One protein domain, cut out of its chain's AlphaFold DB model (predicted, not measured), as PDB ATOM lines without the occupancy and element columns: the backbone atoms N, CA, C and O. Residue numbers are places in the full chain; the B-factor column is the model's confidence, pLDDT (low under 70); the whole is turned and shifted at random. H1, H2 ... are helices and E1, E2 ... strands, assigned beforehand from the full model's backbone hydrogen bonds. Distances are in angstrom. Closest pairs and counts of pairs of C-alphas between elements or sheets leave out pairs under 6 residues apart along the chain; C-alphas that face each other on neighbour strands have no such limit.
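Overview. This is residues 220 to 244 and 262 to 313 of the 758 residues of an uncharacterized protein of Guillardia theta (strain CCMP2712) (UniProt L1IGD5). One long strand, E2, is the spine of a slender rod. Along one part of it E1 and E4 lie side by side with it, one on each side, in a three-stranded slab. Farther along, E3 folds back beside E2 as a hairpin that makes the other end of the rod, while the short helix H1 sits over one face of the slab and residues 292 to 303 loop from E3 back to E4. The printed part has 77 residues with one named helix and four named strands; along the chain H1 comes first, then E1, then E2, then E3 and last E4; the sheet is branched, with the antiparallel neighbour pairs E1 and E2, E2 and E3, and E2 and E4, and the class is mixed, helices and strands. The whole is loose, with a radius of gyration of the C-alphas of 16.3 A, and spans 57 by 23 by 20 A.

Along the chain. H1 is residues 220 to 229, 14.6 A long, beginning at C-alpha 220 at (164.769, 189.746, 233.615). E1 is residues 235 to 241, 19.4 A long. E2, residues 264 to 278, is the longest strand at 43.4 A, from C-alpha 264 at (153.521, 202.505, 243.246). E3 is residues 286 to 291, 15.0 A long. E4 is residues 304 to 312, 26.1 A long, ending at C-alpha 312 at (154.783, 205.512, 247.677).

Arrangement. E2 has three neighbours in staggered pairing, and E1, E3 and E4 are edge strands. E1, beside residues 264 to 270, lies on one side of E2, antiparallel at 158 degrees, with N 238 and O 267 2.8 A apart. E4, beside residues 264 to 272, lies on the other side, antiparallel at 156 degrees, with N 266 and O 310 2.7 A apart. E2 and E3 form a hairpin, antiparallel at 145 degrees, over residues 273 to 278 of E2; N 287 and O 277 are 2.9 A apart. E1 and E3 are apart, and so are E3 and E4. The sheet is strongly twisted. H1 is on the sheet at a height over the sheet of 9.8 A, over E2 and slantwise to the strands, at 54 degrees to E2 on the local plane, which is fitted to just 6 C-alphas of the sheet. In H1 every O i to N i+4 pair is within hydrogen-bond range.

Size, cuts and confidence. The C-alphas of Tyr 243 and Asp 282 are the two farthest apart, at 57.5 A. Residues 245 to 261 are not printed, and C-alphas 244 and 262 are 9.9 A apart across this cut. The link from E3 to E4 is long, with 12 residues. The mean pLDDT of the printed part is 77.4; it is under 70 at residues 220 to 222, 243 to 244, 279, 284 to 287 and 293 to 295.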
ATOM      1  N   VAL A 220     163.334 189.788 233.949       50.75
ATOM      2  CA  VAL A 220     164.769 189.746 233.615       50.75
ATOM      3  C   VAL A 220     165.054 190.190 232.178       50.75
ATOM      4  O   VAL A 220     166.068 190.837 231.926       50.75
ATOM      5  N   LYS A 221     164.160 189.887 231.226       57.59
ATOM      6  CA  LYS A 221     164.328 190.317 229.827       57.59
ATOM      7  C   LYS A 221     164.099 191.819 229.657       57.59
ATOM      8  O   LYS A 221     164.802 192.448 228.872       57.59
ATOM      9  N   PHE A 222     163.161 192.382 230.415       68.75
ATOM     10  CA  PHE A 222     162.896 193.816 230.432       68.75
ATOM     11  C   PHE A 222     164.078 194.587 231.040       68.75
ATOM     12  O   PHE A 222     164.574 195.524 230.420       68.75
ATOM     13  N   TRP A 223     164.620 194.110 232.167       73.50
ATOM     14  CA  TRP A 223     165.807 194.692 232.812       73.50
ATOM     15  C   TRP A 223     167.024 194.733 231.893       73.50
ATOM     16  O   TRP A 223     167.713 195.746 231.812       73.50
ATOM     17  N   HIS A 224     167.283 193.641 231.176       72.12
ATOM     18  CA  HIS A 224     168.430 193.575 230.278       72.12
ATOM     19  C   HIS A 224     168.289 194.547 229.098       72.12
ATOM     20  O   HIS A 224     169.284 195.128 228.667       72.12
ATOM     21  N   SER A 225     167.066 194.743 228.593       75.00
ATOM     22  CA  SER A 225     166.793 195.706 227.523       75.00
ATOM     23  C   SER A 225     166.959 197.145 228.010       75.00
ATOM     24  O   SER A 225     167.632 197.928 227.348       75.00
ATOM     25  N   ALA A 226     166.414 197.467 229.187       76.50
ATOM     26  CA  ALA A 226     166.537 198.776 229.820       76.50
ATOM     27  C   ALA A 226     168.000 199.156 230.088       76.50
ATOM     28  O   ALA A 226     168.457 200.209 229.654       76.50
ATOM     29  N   LEU A 227     168.764 198.264 230.726       80.75
ATOM     30  CA  LEU A 227     170.183 198.497 230.997       80.75
ATOM     31  C   LEU A 227     170.992 198.645 229.709       80.75
ATOM     32  O   LEU A 227     171.910 199.448 229.669       80.75
ATOM     33  N   SER A 228     170.655 197.908 228.646       82.12
ATOM     34  CA  SER A 228     171.369 198.028 227.368       82.12
ATOM     35  C   SER A 228     171.115 199.340 226.621       82.12
ATOM     36  O   SER A 228     171.902 199.674 225.740       82.12
ATOM     37  N   SER A 229     170.039 200.060 226.952       85.25
ATOM     38  CA  SER A 229     169.709 201.358 226.353       85.25
ATOM     39  C   SER A 229     170.154 202.562 227.181       85.25
ATOM     40  O   SER A 229     170.128 203.669 226.655       85.25
ATOM     41  N   MET A 230     170.531 202.362 228.448       88.69
ATOM     42  CA  MET A 230     171.048 203.437 229.300       88.69
ATOM     43  C   MET A 230     172.429 203.892 228.823       88.69
ATOM     44  O   MET A 230     173.177 203.105 228.247       88.69
ATOM     45  N   ARG A 231     172.787 205.141 229.112       90.75
ATOM     46  CA  ARG A 231     174.150 205.679 228.989       90.75
ATOM     47  C   ARG A 231     174.763 205.912 230.369       90.75
ATOM     48  O   ARG A 231     174.049 206.056 231.364       90.75
ATOM     49  N   ARG A 232     176.093 205.907 230.460       86.38
ATOM     50  CA  ARG A 232     176.818 206.151 231.719       86.38
ATOM     51  C   ARG A 232     176.406 207.504 232.319       86.38
ATOM     52  O   ARG A 232     176.389 208.515 231.631       86.38
ATOM     53  N   GLY A 233     176.036 207.510 233.602       82.00
ATOM     54  CA  GLY A 233     175.509 208.696 234.291       82.00
ATOM     55  C   GLY A 233     174.006 208.931 234.158       82.00
ATOM     56  O   GLY A 233     173.461 209.756 234.900       82.00
ATOM     57  N   GLU A 234     173.311 208.204 233.282       86.69
ATOM     58  CA  GLU A 234     171.858 208.287 233.197       86.69
ATOM     59  C   GLU A 234     171.187 207.650 234.417       86.69
ATOM     60  O   GLU A 234     171.671 206.700 235.045       86.69
ATOM     61  N   LYS A 235     170.024 208.210 234.748       87.00
ATOM     62  CA  LYS A 235     169.114 207.682 235.757       87.00
ATOM     63  C   LYS A 235     167.851 207.247 235.041       87.00
ATOM     64  O   LYS A 235     167.186 208.081 234.432       87.00
ATOM     65  N   SER A 236     167.508 205.972 235.140       87.06
ATOM     66  CA  SER A 236     166.242 205.471 234.607       87.06
ATOM     67  C   SER A 236     165.307 205.140 235.754       87.06
ATOM     68  O   SER A 236     165.685 204.431 236.687       87.06
ATOM     69  N   LEU A 237     164.095 205.685 235.685       86.75
ATOM     70  CA  LEU A 237     163.033 205.454 236.652       86.75
ATOM     71  C   LEU A 237     162.006 204.505 236.037       86.75
ATOM     72  O   LEU A 237     161.437 204.799 234.987       86.75
ATOM     73  N   PHE A 238     161.749 203.392 236.710       87.50
ATOM     74  CA  PHE A 238     160.685 202.460 236.362       87.50
ATOM     75  C   PHE A 238     159.618 202.521 237.445       87.50
ATOM     76  O   PHE A 238     159.906 202.235 238.605       87.50
ATOM     77  N   ALA A 239     158.400 202.894 237.064       84.00
ATOM     78  CA  ALA A 239     157.238 202.839 237.935       84.00
ATOM     79  C   ALA A 239     156.407 201.602 237.581       84.00
ATOM     80  O   ALA A 239     156.020 201.404 236.427       84.00
ATOM     81  N   LEU A 240     156.162 200.751 238.570       82.62
ATOM     82  CA  LEU A 240     155.252 199.619 238.462       82.62
ATOM     83  C   LEU A 240     153.969 199.970 239.212       82.62
ATOM     84  O   LEU A 240     153.992 200.179 240.424       82.62
ATOM     85  N   HIS A 241     152.861 200.016 238.474       78.94
ATOM     86  CA  HIS A 241     151.521 200.233 239.013       78.94
ATOM     87  C   HIS A 241     150.706 198.942 238.878       78.94
ATOM     88  O   HIS A 241     150.674 198.352 237.794       78.94
ATOM     89  N   GLY A 242     150.020 198.509 239.937       75.12
ATOM     90  CA  GLY A 242     149.046 197.420 239.830       75.12
ATOM     91  C   GLY A 242     148.758 196.650 241.119       75.12
ATOM     92  O   GLY A 242     149.562 196.609 242.043       75.12
ATOM     93  N   TYR A 243     147.606 195.976 241.111       46.53
ATOM     94  CA  TYR A 243     146.921 195.379 242.265       46.53
ATOM     95  C   TYR A 243     147.587 194.128 242.878       46.53
ATOM     96  O   TYR A 243     147.103 193.644 243.889       46.53
ATOM     97  N   ASN A 244     148.687 193.610 242.314       57.66
ATOM     98  CA  ASN A 244     149.321 192.352 242.756       57.66
ATOM     99  C   ASN A 244     150.837 192.493 242.982       57.66
ATOM    100  O   ASN A 244     151.614 191.602 242.637       57.66
ATOM    101  N   ASP A 262     146.740 200.860 245.237       75.19
ATOM    102  CA  ASP A 262     147.370 201.948 244.513       75.19
ATOM    103  C   ASP A 262     148.858 202.102 244.871       75.19
ATOM    104  O   ASP A 262     149.432 203.167 244.672       75.19
ATOM    105  N   LEU A 263     149.503 201.058 245.406       79.81
ATOM    106  CA  LEU A 263     150.934 201.093 245.715       79.81
ATOM    107  C   LEU A 263     151.762 201.238 244.423       79.81
ATOM    108  O   LEU A 263     151.667 200.416 243.510       79.81
ATOM    109  N   GLU A 264     152.580 202.288 244.346       85.50
ATOM    110  CA  GLU A 264     153.521 202.505 243.246       85.50
ATOM    111  C   GLU A 264     154.919 202.070 243.699       85.50
ATOM    112  O   GLU A 264     155.497 202.676 244.603       85.50
ATOM    113  N   LEU A 265     155.479 201.032 243.067       84.06
ATOM    114  CA  LEU A 265     156.884 200.666 243.257       84.06
ATOM    115  C   LEU A 265     157.733 201.410 242.224       84.06
ATOM    116  O   LEU A 265     157.630 201.159 241.022       84.06
ATOM    117  N   ARG A 266     158.603 202.296 242.703       84.69
ATOM    118  CA  ARG A 266     159.592 203.021 241.911       84.69
ATOM    119  C   ARG A 266     160.954 202.364 242.040       84.69
ATOM    120  O   ARG A 266     161.534 202.249 243.116       84.69
ATOM    121  N   ILE A 267     161.501 201.969 240.905       88.69
ATOM    122  CA  ILE A 267     162.848 201.432 240.796       88.69
ATOM    123  C   ILE A 267     163.677 202.460 240.044       88.69
ATOM    124  O   ILE A 267     163.464 202.692 238.856       88.69
ATOM    125  N   THR A 268     164.632 203.075 240.731       86.50
ATOM    126  CA  THR A 268     165.607 203.961 240.097       86.50
ATOM    127  C   THR A 268     166.905 203.204 239.883       86.50
ATOM    128  O   THR A 268     167.497 202.683 240.827       86.50
ATOM    129  N   ILE A 269     167.353 203.149 238.636       88.88
ATOM    130  CA  ILE A 269     168.630 202.559 238.247       88.88
ATOM    131  C   ILE A 269     169.625 203.691 238.021       88.88
ATOM    132  O   ILE A 269     169.362 204.602 237.235       88.88
ATOM    133  N   HIS A 270     170.770 203.623 238.692       87.88
ATOM    134  CA  HIS A 270     171.901 204.516 238.479       87.88
ATOM    135  C   HIS A 270     173.071 203.720 237.903       87.88
ATOM    136  O   HIS A 270     173.494 202.729 238.502       87.88
ATOM    137  N   LEU A 271     173.598 204.162 236.762       87.25
ATOM    138  CA  LEU A 271     174.770 203.561 236.131       87.25
ATOM    139  C   LEU A 271     176.013 204.406 236.433       87.25
ATOM    140  O   LEU A 271     176.074 205.577 236.050       87.25
ATOM    141  N   PHE A 272     176.988 203.814 237.120       81.81
ATOM    142  CA  PHE A 272     178.237 204.470 237.500       81.81
ATOM    143  C   PHE A 272     179.420 203.918 236.712       81.81
ATOM    144  O   PHE A 272     179.464 202.733 236.380       81.81
ATOM    145  N   GLU A 273     180.394 204.787 236.460       80.62
ATOM    146  CA  GLU A 273     181.664 204.411 235.858       80.62
ATOM    147  C   GLU A 273     182.650 204.024 236.962       80.62
ATOM    148  O   GLU A 273     182.817 204.739 237.959       80.62
ATOM    149  N   PHE A 274     183.302 202.879 236.780       74.44
ATOM    150  CA  PHE A 274     184.306 202.385 237.707       74.44
ATOM    151  C   PHE A 274     185.708 202.717 237.198       74.44
ATOM    152  O   PHE A 274     186.214 202.089 236.267       74.44
ATOM    153  N   GLY A 275     186.347 203.705 237.823       74.75
ATOM    154  CA  GLY A 275     187.722 204.086 237.523       74.75
ATOM    155  C   GLY A 275     188.692 203.482 238.534       74.75
ATOM    156  O   GLY A 275     188.560 203.701 239.739       74.75
ATOM    157  N   ARG A 276     189.713 202.764 238.055       71.38
ATOM    158  CA  ARG A 276     190.913 202.475 238.852       71.38
ATOM    159  C   ARG A 276     191.946 203.536 238.554       71.38
ATOM    160  O   ARG A 276     192.554 203.525 237.487       71.38
ATOM    161  N   ASN A 277     192.132 204.437 239.504       70.62
ATOM    162  CA  ASN A 277     193.139 205.469 239.393       70.62
ATOM    163  C   ASN A 277     194.352 205.065 240.219       70.62
ATOM    164  O   ASN A 277     194.253 204.594 241.352       70.62
ATOM    165  N   ASP A 278     195.512 205.237 239.618       70.88
ATOM    166  CA  ASP A 278     196.781 205.076 240.294       70.88
ATOM    167  C   ASP A 278     197.131 206.398 240.975       70.88
ATOM    168  O   ASP A 278     197.271 207.427 240.314       70.88
ATOM    169  N   MET A 279     197.231 206.385 242.305       66.94
ATOM    170  CA  MET A 279     197.437 207.608 243.089       66.94
ATOM    171  C   MET A 279     198.782 208.270 242.805       66.94
ATOM    172  O   MET A 279     198.917 209.478 242.995       66.94
ATOM    173  N   PHE A 280     199.758 207.491 242.344       75.69
ATOM    174  CA  PHE A 280     201.122 207.957 242.122       75.69
ATOM    175  C   PHE A 280     201.629 207.707 240.699       75.69
ATOM    176  O   PHE A 280     202.710 208.179 240.355       75.69
ATOM    177  N   GLY A 281     200.859 207.004 239.863       75.44
ATOM    178  CA  GLY A 281     201.264 206.622 238.507       75.44
ATOM    179  C   GLY A 281     202.381 205.572 238.474       75.44
ATOM    180  O   GLY A 281     203.045 205.426 237.449       75.44
ATOM    181  N   ASP A 282     202.638 204.886 239.594       75.81
ATOM    182  CA  ASP A 282     203.731 203.920 239.765       75.81
ATOM    183  C   ASP A 282     203.278 202.445 239.737       75.81
ATOM    184  O   ASP A 282     204.096 201.526 239.835       75.81
ATOM    185  N   GLY A 283     201.976 202.215 239.594       70.69
ATOM    186  CA  GLY A 283     201.293 200.930 239.546       70.69
ATOM    187  C   GLY A 283     201.138 200.245 240.902       70.69
ATOM    188  O   GLY A 283     200.694 199.098 240.942       70.69
ATOM    189  N   ARG A 284     201.531 200.883 242.015       57.44
ATOM    190  CA  ARG A 284     201.639 200.216 243.326       57.44
ATOM    191  C   ARG A 284     200.472 200.504 244.251       57.44
ATOM    192  O   ARG A 284     200.152 199.655 245.081       57.44
ATOM    193  N   ILE A 285     199.850 201.676 244.132       61.00
ATOM    194  CA  ILE A 285     198.723 202.076 244.982       61.00
ATOM    195  C   ILE A 285     197.562 202.506 244.089       61.00
ATOM    196  O   ILE A 285     197.407 203.671 243.722       61.00
ATOM    197  N   LEU A 286     196.739 201.516 243.753       63.03
ATOM    198  CA  LEU A 286     195.494 201.713 243.027       63.03
ATOM    199  C   LEU A 286     194.387 202.045 244.025       63.03
ATOM    200  O   LEU A 286     194.204 201.333 245.014       63.03
ATOM    201  N   PHE A 287     193.640 203.109 243.754       66.38
ATOM    202  CA  PHE A 287     192.394 203.395 244.444       66.38
ATOM    203  C   PHE A 287     191.230 203.257 243.471       66.38
ATOM    204  O   PHE A 287     191.291 203.646 242.302       66.38
ATOM    205  N   GLU A 288     190.165 202.658 243.977       73.56
ATOM    206  CA  GLU A 288     188.937 202.448 243.234       73.56
ATOM    207  C   GLU A 288     188.029 203.650 243.485       73.56
ATOM    208  O   GLU A 288     187.675 203.948 244.628       73.56
ATOM    209  N   CYS A 289     187.695 204.376 242.422       70.81
ATOM    210  CA  CYS A 289     186.814 205.530 242.479       70.81
ATOM    211  C   CYS A 289     185.569 205.287 241.639       70.81
ATOM    212  O   CYS A 289     185.634 204.931 240.463       70.81
ATOM    213  N   LEU A 290     184.421 205.546 242.257       71.50
ATOM    214  CA  LEU A 290     183.149 205.640 241.563       71.50
ATOM    215  C   LEU A 290     183.017 207.045 240.996       71.50
ATOM    216  O   LEU A 290     182.945 208.028 241.740       71.50
ATOM    217  N   HIS A 291     182.969 207.131 239.676       74.38
ATOM    218  CA  HIS A 291     182.682 208.367 238.979       74.38
ATOM    219  C   HIS A 291     181.229 208.340 238.505       74.38
ATOM    220  O   HIS A 291     180.712 207.328 238.025       74.38
ATOM    221  N   TRP A 292     180.540 209.473 238.656       72.12
ATOM    222  CA  TRP A 292     179.350 209.706 237.847       72.12
ATOM    223  C   TRP A 292     179.851 209.819 236.415       72.12
ATOM    224  O   TRP A 292     180.511 210.808 236.095       72.12
ATOM    225  N   GLY A 293     179.605 208.789 235.605       66.94
ATOM    226  CA  GLY A 293     179.976 208.819 234.198       66.94
ATOM    227  C   GLY A 293     179.343 210.054 233.572       66.94
ATOM    228  O   GLY A 293     178.133 210.236 233.632       66.94
ATOM    229  N   GLY A 294     180.162 210.975 233.085       58.56
ATOM    230  CA  GLY A 294     179.698 212.191 232.431       58.56
ATOM    231  C   GLY A 294     179.826 212.011 230.933       58.56
ATOM    232  O   GLY A 294     180.684 212.651 230.335       58.56
ATOM    233  N   GLY A 295     179.055 211.105 230.330       66.19
ATOM    234  CA  GLY A 295     179.233 210.813 228.912       66.19
ATOM    235  C   GLY A 295     178.074 210.065 228.278       66.19
ATOM    236  O   GLY A 295     177.436 209.227 228.902       66.19
ATOM    237  N   ASP A 296     177.862 210.321 226.988       76.25
ATOM    238  CA  ASP A 296     176.891 209.616 226.145       76.25
ATOM    239  C   ASP A 296     177.307 208.156 225.845       76.25
ATOM    240  O   ASP A 296     176.856 207.552 224.869       76.25
ATOM    241  N   GLU A 297     178.199 207.567 226.633       86.00
ATOM    242  CA  GLU A 297     178.774 206.259 226.354       86.00
ATOM    243  C   GLU A 297     177.845 205.125 226.815       86.00
ATOM    244  O   GLU A 297     177.231 205.217 227.884       86.00
ATOM    245  N   PRO A 298     177.717 204.046 226.023       87.12
ATOM    246  CA  PRO A 298     176.954 202.872 226.428       87.12
ATOM    247  C   PRO A 298     177.647 202.144 227.597       87.12
ATOM    248  O   PRO A 298     178.868 202.213 227.719       87.12
ATOM    249  N   PRO A 299     176.902 201.391 228.429       84.75
ATOM    250  CA  PRO A 299     177.469 200.634 229.534       84.75
ATOM    251  C   PRO A 299     178.476 199.599 229.046       84.75
ATOM    252  O   PRO A 299     178.208 198.857 228.091       84.75
ATOM    253  N   GLU A 300     179.571 199.449 229.777       87.38
ATOM    254  CA  GLU A 300     180.560 198.393 229.584       87.38
ATOM    255  C   GLU A 300     180.308 197.203 230.524       87.38
ATOM    256  O   GLU A 300     179.363 197.174 231.316       87.38
ATOM    257  N   VAL A 301     181.117 196.150 230.383       78.94
ATOM    258  CA  VAL A 301     180.991 194.910 231.170       78.94
ATOM    259  C   VAL A 301     181.371 195.125 232.643       78.94
ATOM    260  O   VAL A 301     180.856 194.423 233.505       78.94
ATOM    261  N   ASN A 302     182.206 196.125 232.936       76.81
ATOM    262  CA  ASN A 302     182.707 196.404 234.285       76.81
ATOM    263  C   ASN A 302     181.979 197.560 234.986       76.81
ATOM    264  O   ASN A 302     182.394 197.966 236.069       76.81
ATOM    265  N   ASP A 303     180.912 198.090 234.386       82.06
ATOM    266  CA  ASP A 303     180.141 199.159 235.010       82.06
ATOM    267  C   ASP A 303     179.289 198.633 236.158       82.06
ATOM    268  O   ASP A 303     178.721 197.531 236.114       82.06
ATOM    269  N   GLU A 304     179.166 199.469 237.182       80.19
ATOM    270  CA  GLU A 304     178.363 199.160 238.348       80.19
ATOM    271  C   GLU A 304     176.984 199.786 238.250       80.19
ATOM    272  O   GLU A 304     176.806 200.954 237.894       80.19
ATOM    273  N   VAL A 305     175.994 198.988 238.632       85.50
ATOM    274  CA  VAL A 305     174.598 199.394 238.644       85.50
ATOM    275  C   VAL A 305     174.136 199.476 240.089       85.50
ATOM    276  O   VAL A 305     174.194 198.493 240.833       85.50
ATOM    277  N   TYR A 306     173.645 200.648 240.475       82.25
ATOM    278  CA  TYR A 306     172.990 200.859 241.757       82.25
ATOM    279  C   TYR A 306     171.487 200.891 241.541       82.25
ATOM    280  O   TYR A 306     170.973 201.687 240.754       82.25
ATOM    281  N   LEU A 307     170.788 200.016 242.254       84.69
ATOM    282  CA  LEU A 307     169.335 199.954 242.255       84.69
ATOM    283  C   LEU A 307     168.822 200.571 243.547       84.69
ATOM    284  O   LEU A 307     169.141 200.092 244.636       84.69
ATOM    285  N   THR A 308     168.022 201.617 243.399       85.06
ATOM    286  CA  THR A 308     167.292 202.263 244.482       85.06
ATOM    287  C   THR A 308     165.824 201.887 244.342       85.06
ATOM    288  O   THR A 308     165.185 202.241 243.351       85.06
ATOM    289  N   LEU A 309     165.297 201.159 245.318       82.88
ATOM    290  CA  LEU A 309     163.877 200.833 245.404       82.88
ATOM    291  C   LEU A 309     163.220 201.819 246.367       82.88
ATOM    292  O   LEU A 309     163.656 201.927 247.515       82.88
ATOM    293  N   SER A 310     162.194 202.519 245.900       83.69
ATOM    294  CA  SER A 310     161.293 203.314 246.730       83.69
ATOM    295  C   SER A 310     159.851 202.967 246.389       83.69
ATOM    296  O   SER A 310     159.539 202.558 245.272       83.69
ATOM    297  N   TRP A 311     158.948 203.095 247.348       86.75
ATOM    298  CA  TRP A 311     157.520 202.938 247.101       86.75
ATOM    299  C   TRP A 311     156.768 204.092 247.741       86.75
ATOM    300  O   TRP A 311     157.189 204.632 248.765       86.75
ATOM    301  N   SER A 312     155.655 204.481 247.132       82.19
ATOM    302  CA  SER A 312     154.783 205.512 247.677       82.19
ATOM    303  C   SER A 312     153.327 205.061 247.629       82.19
ATOM    304  O   SER A 312     152.889 204.352 246.722       82.19
ATOM    305  N   SER A 313     152.578 205.460 248.658       80.62
ATOM    306  CA  SER A 313     151.125 205.328 248.687       80.62
ATOM    307  C   SER A 313     150.511 206.646 248.209       80.62
ATOM    308  O   SER A 313     150.864 207.705 248.746       80.62
TER     309      SER A 313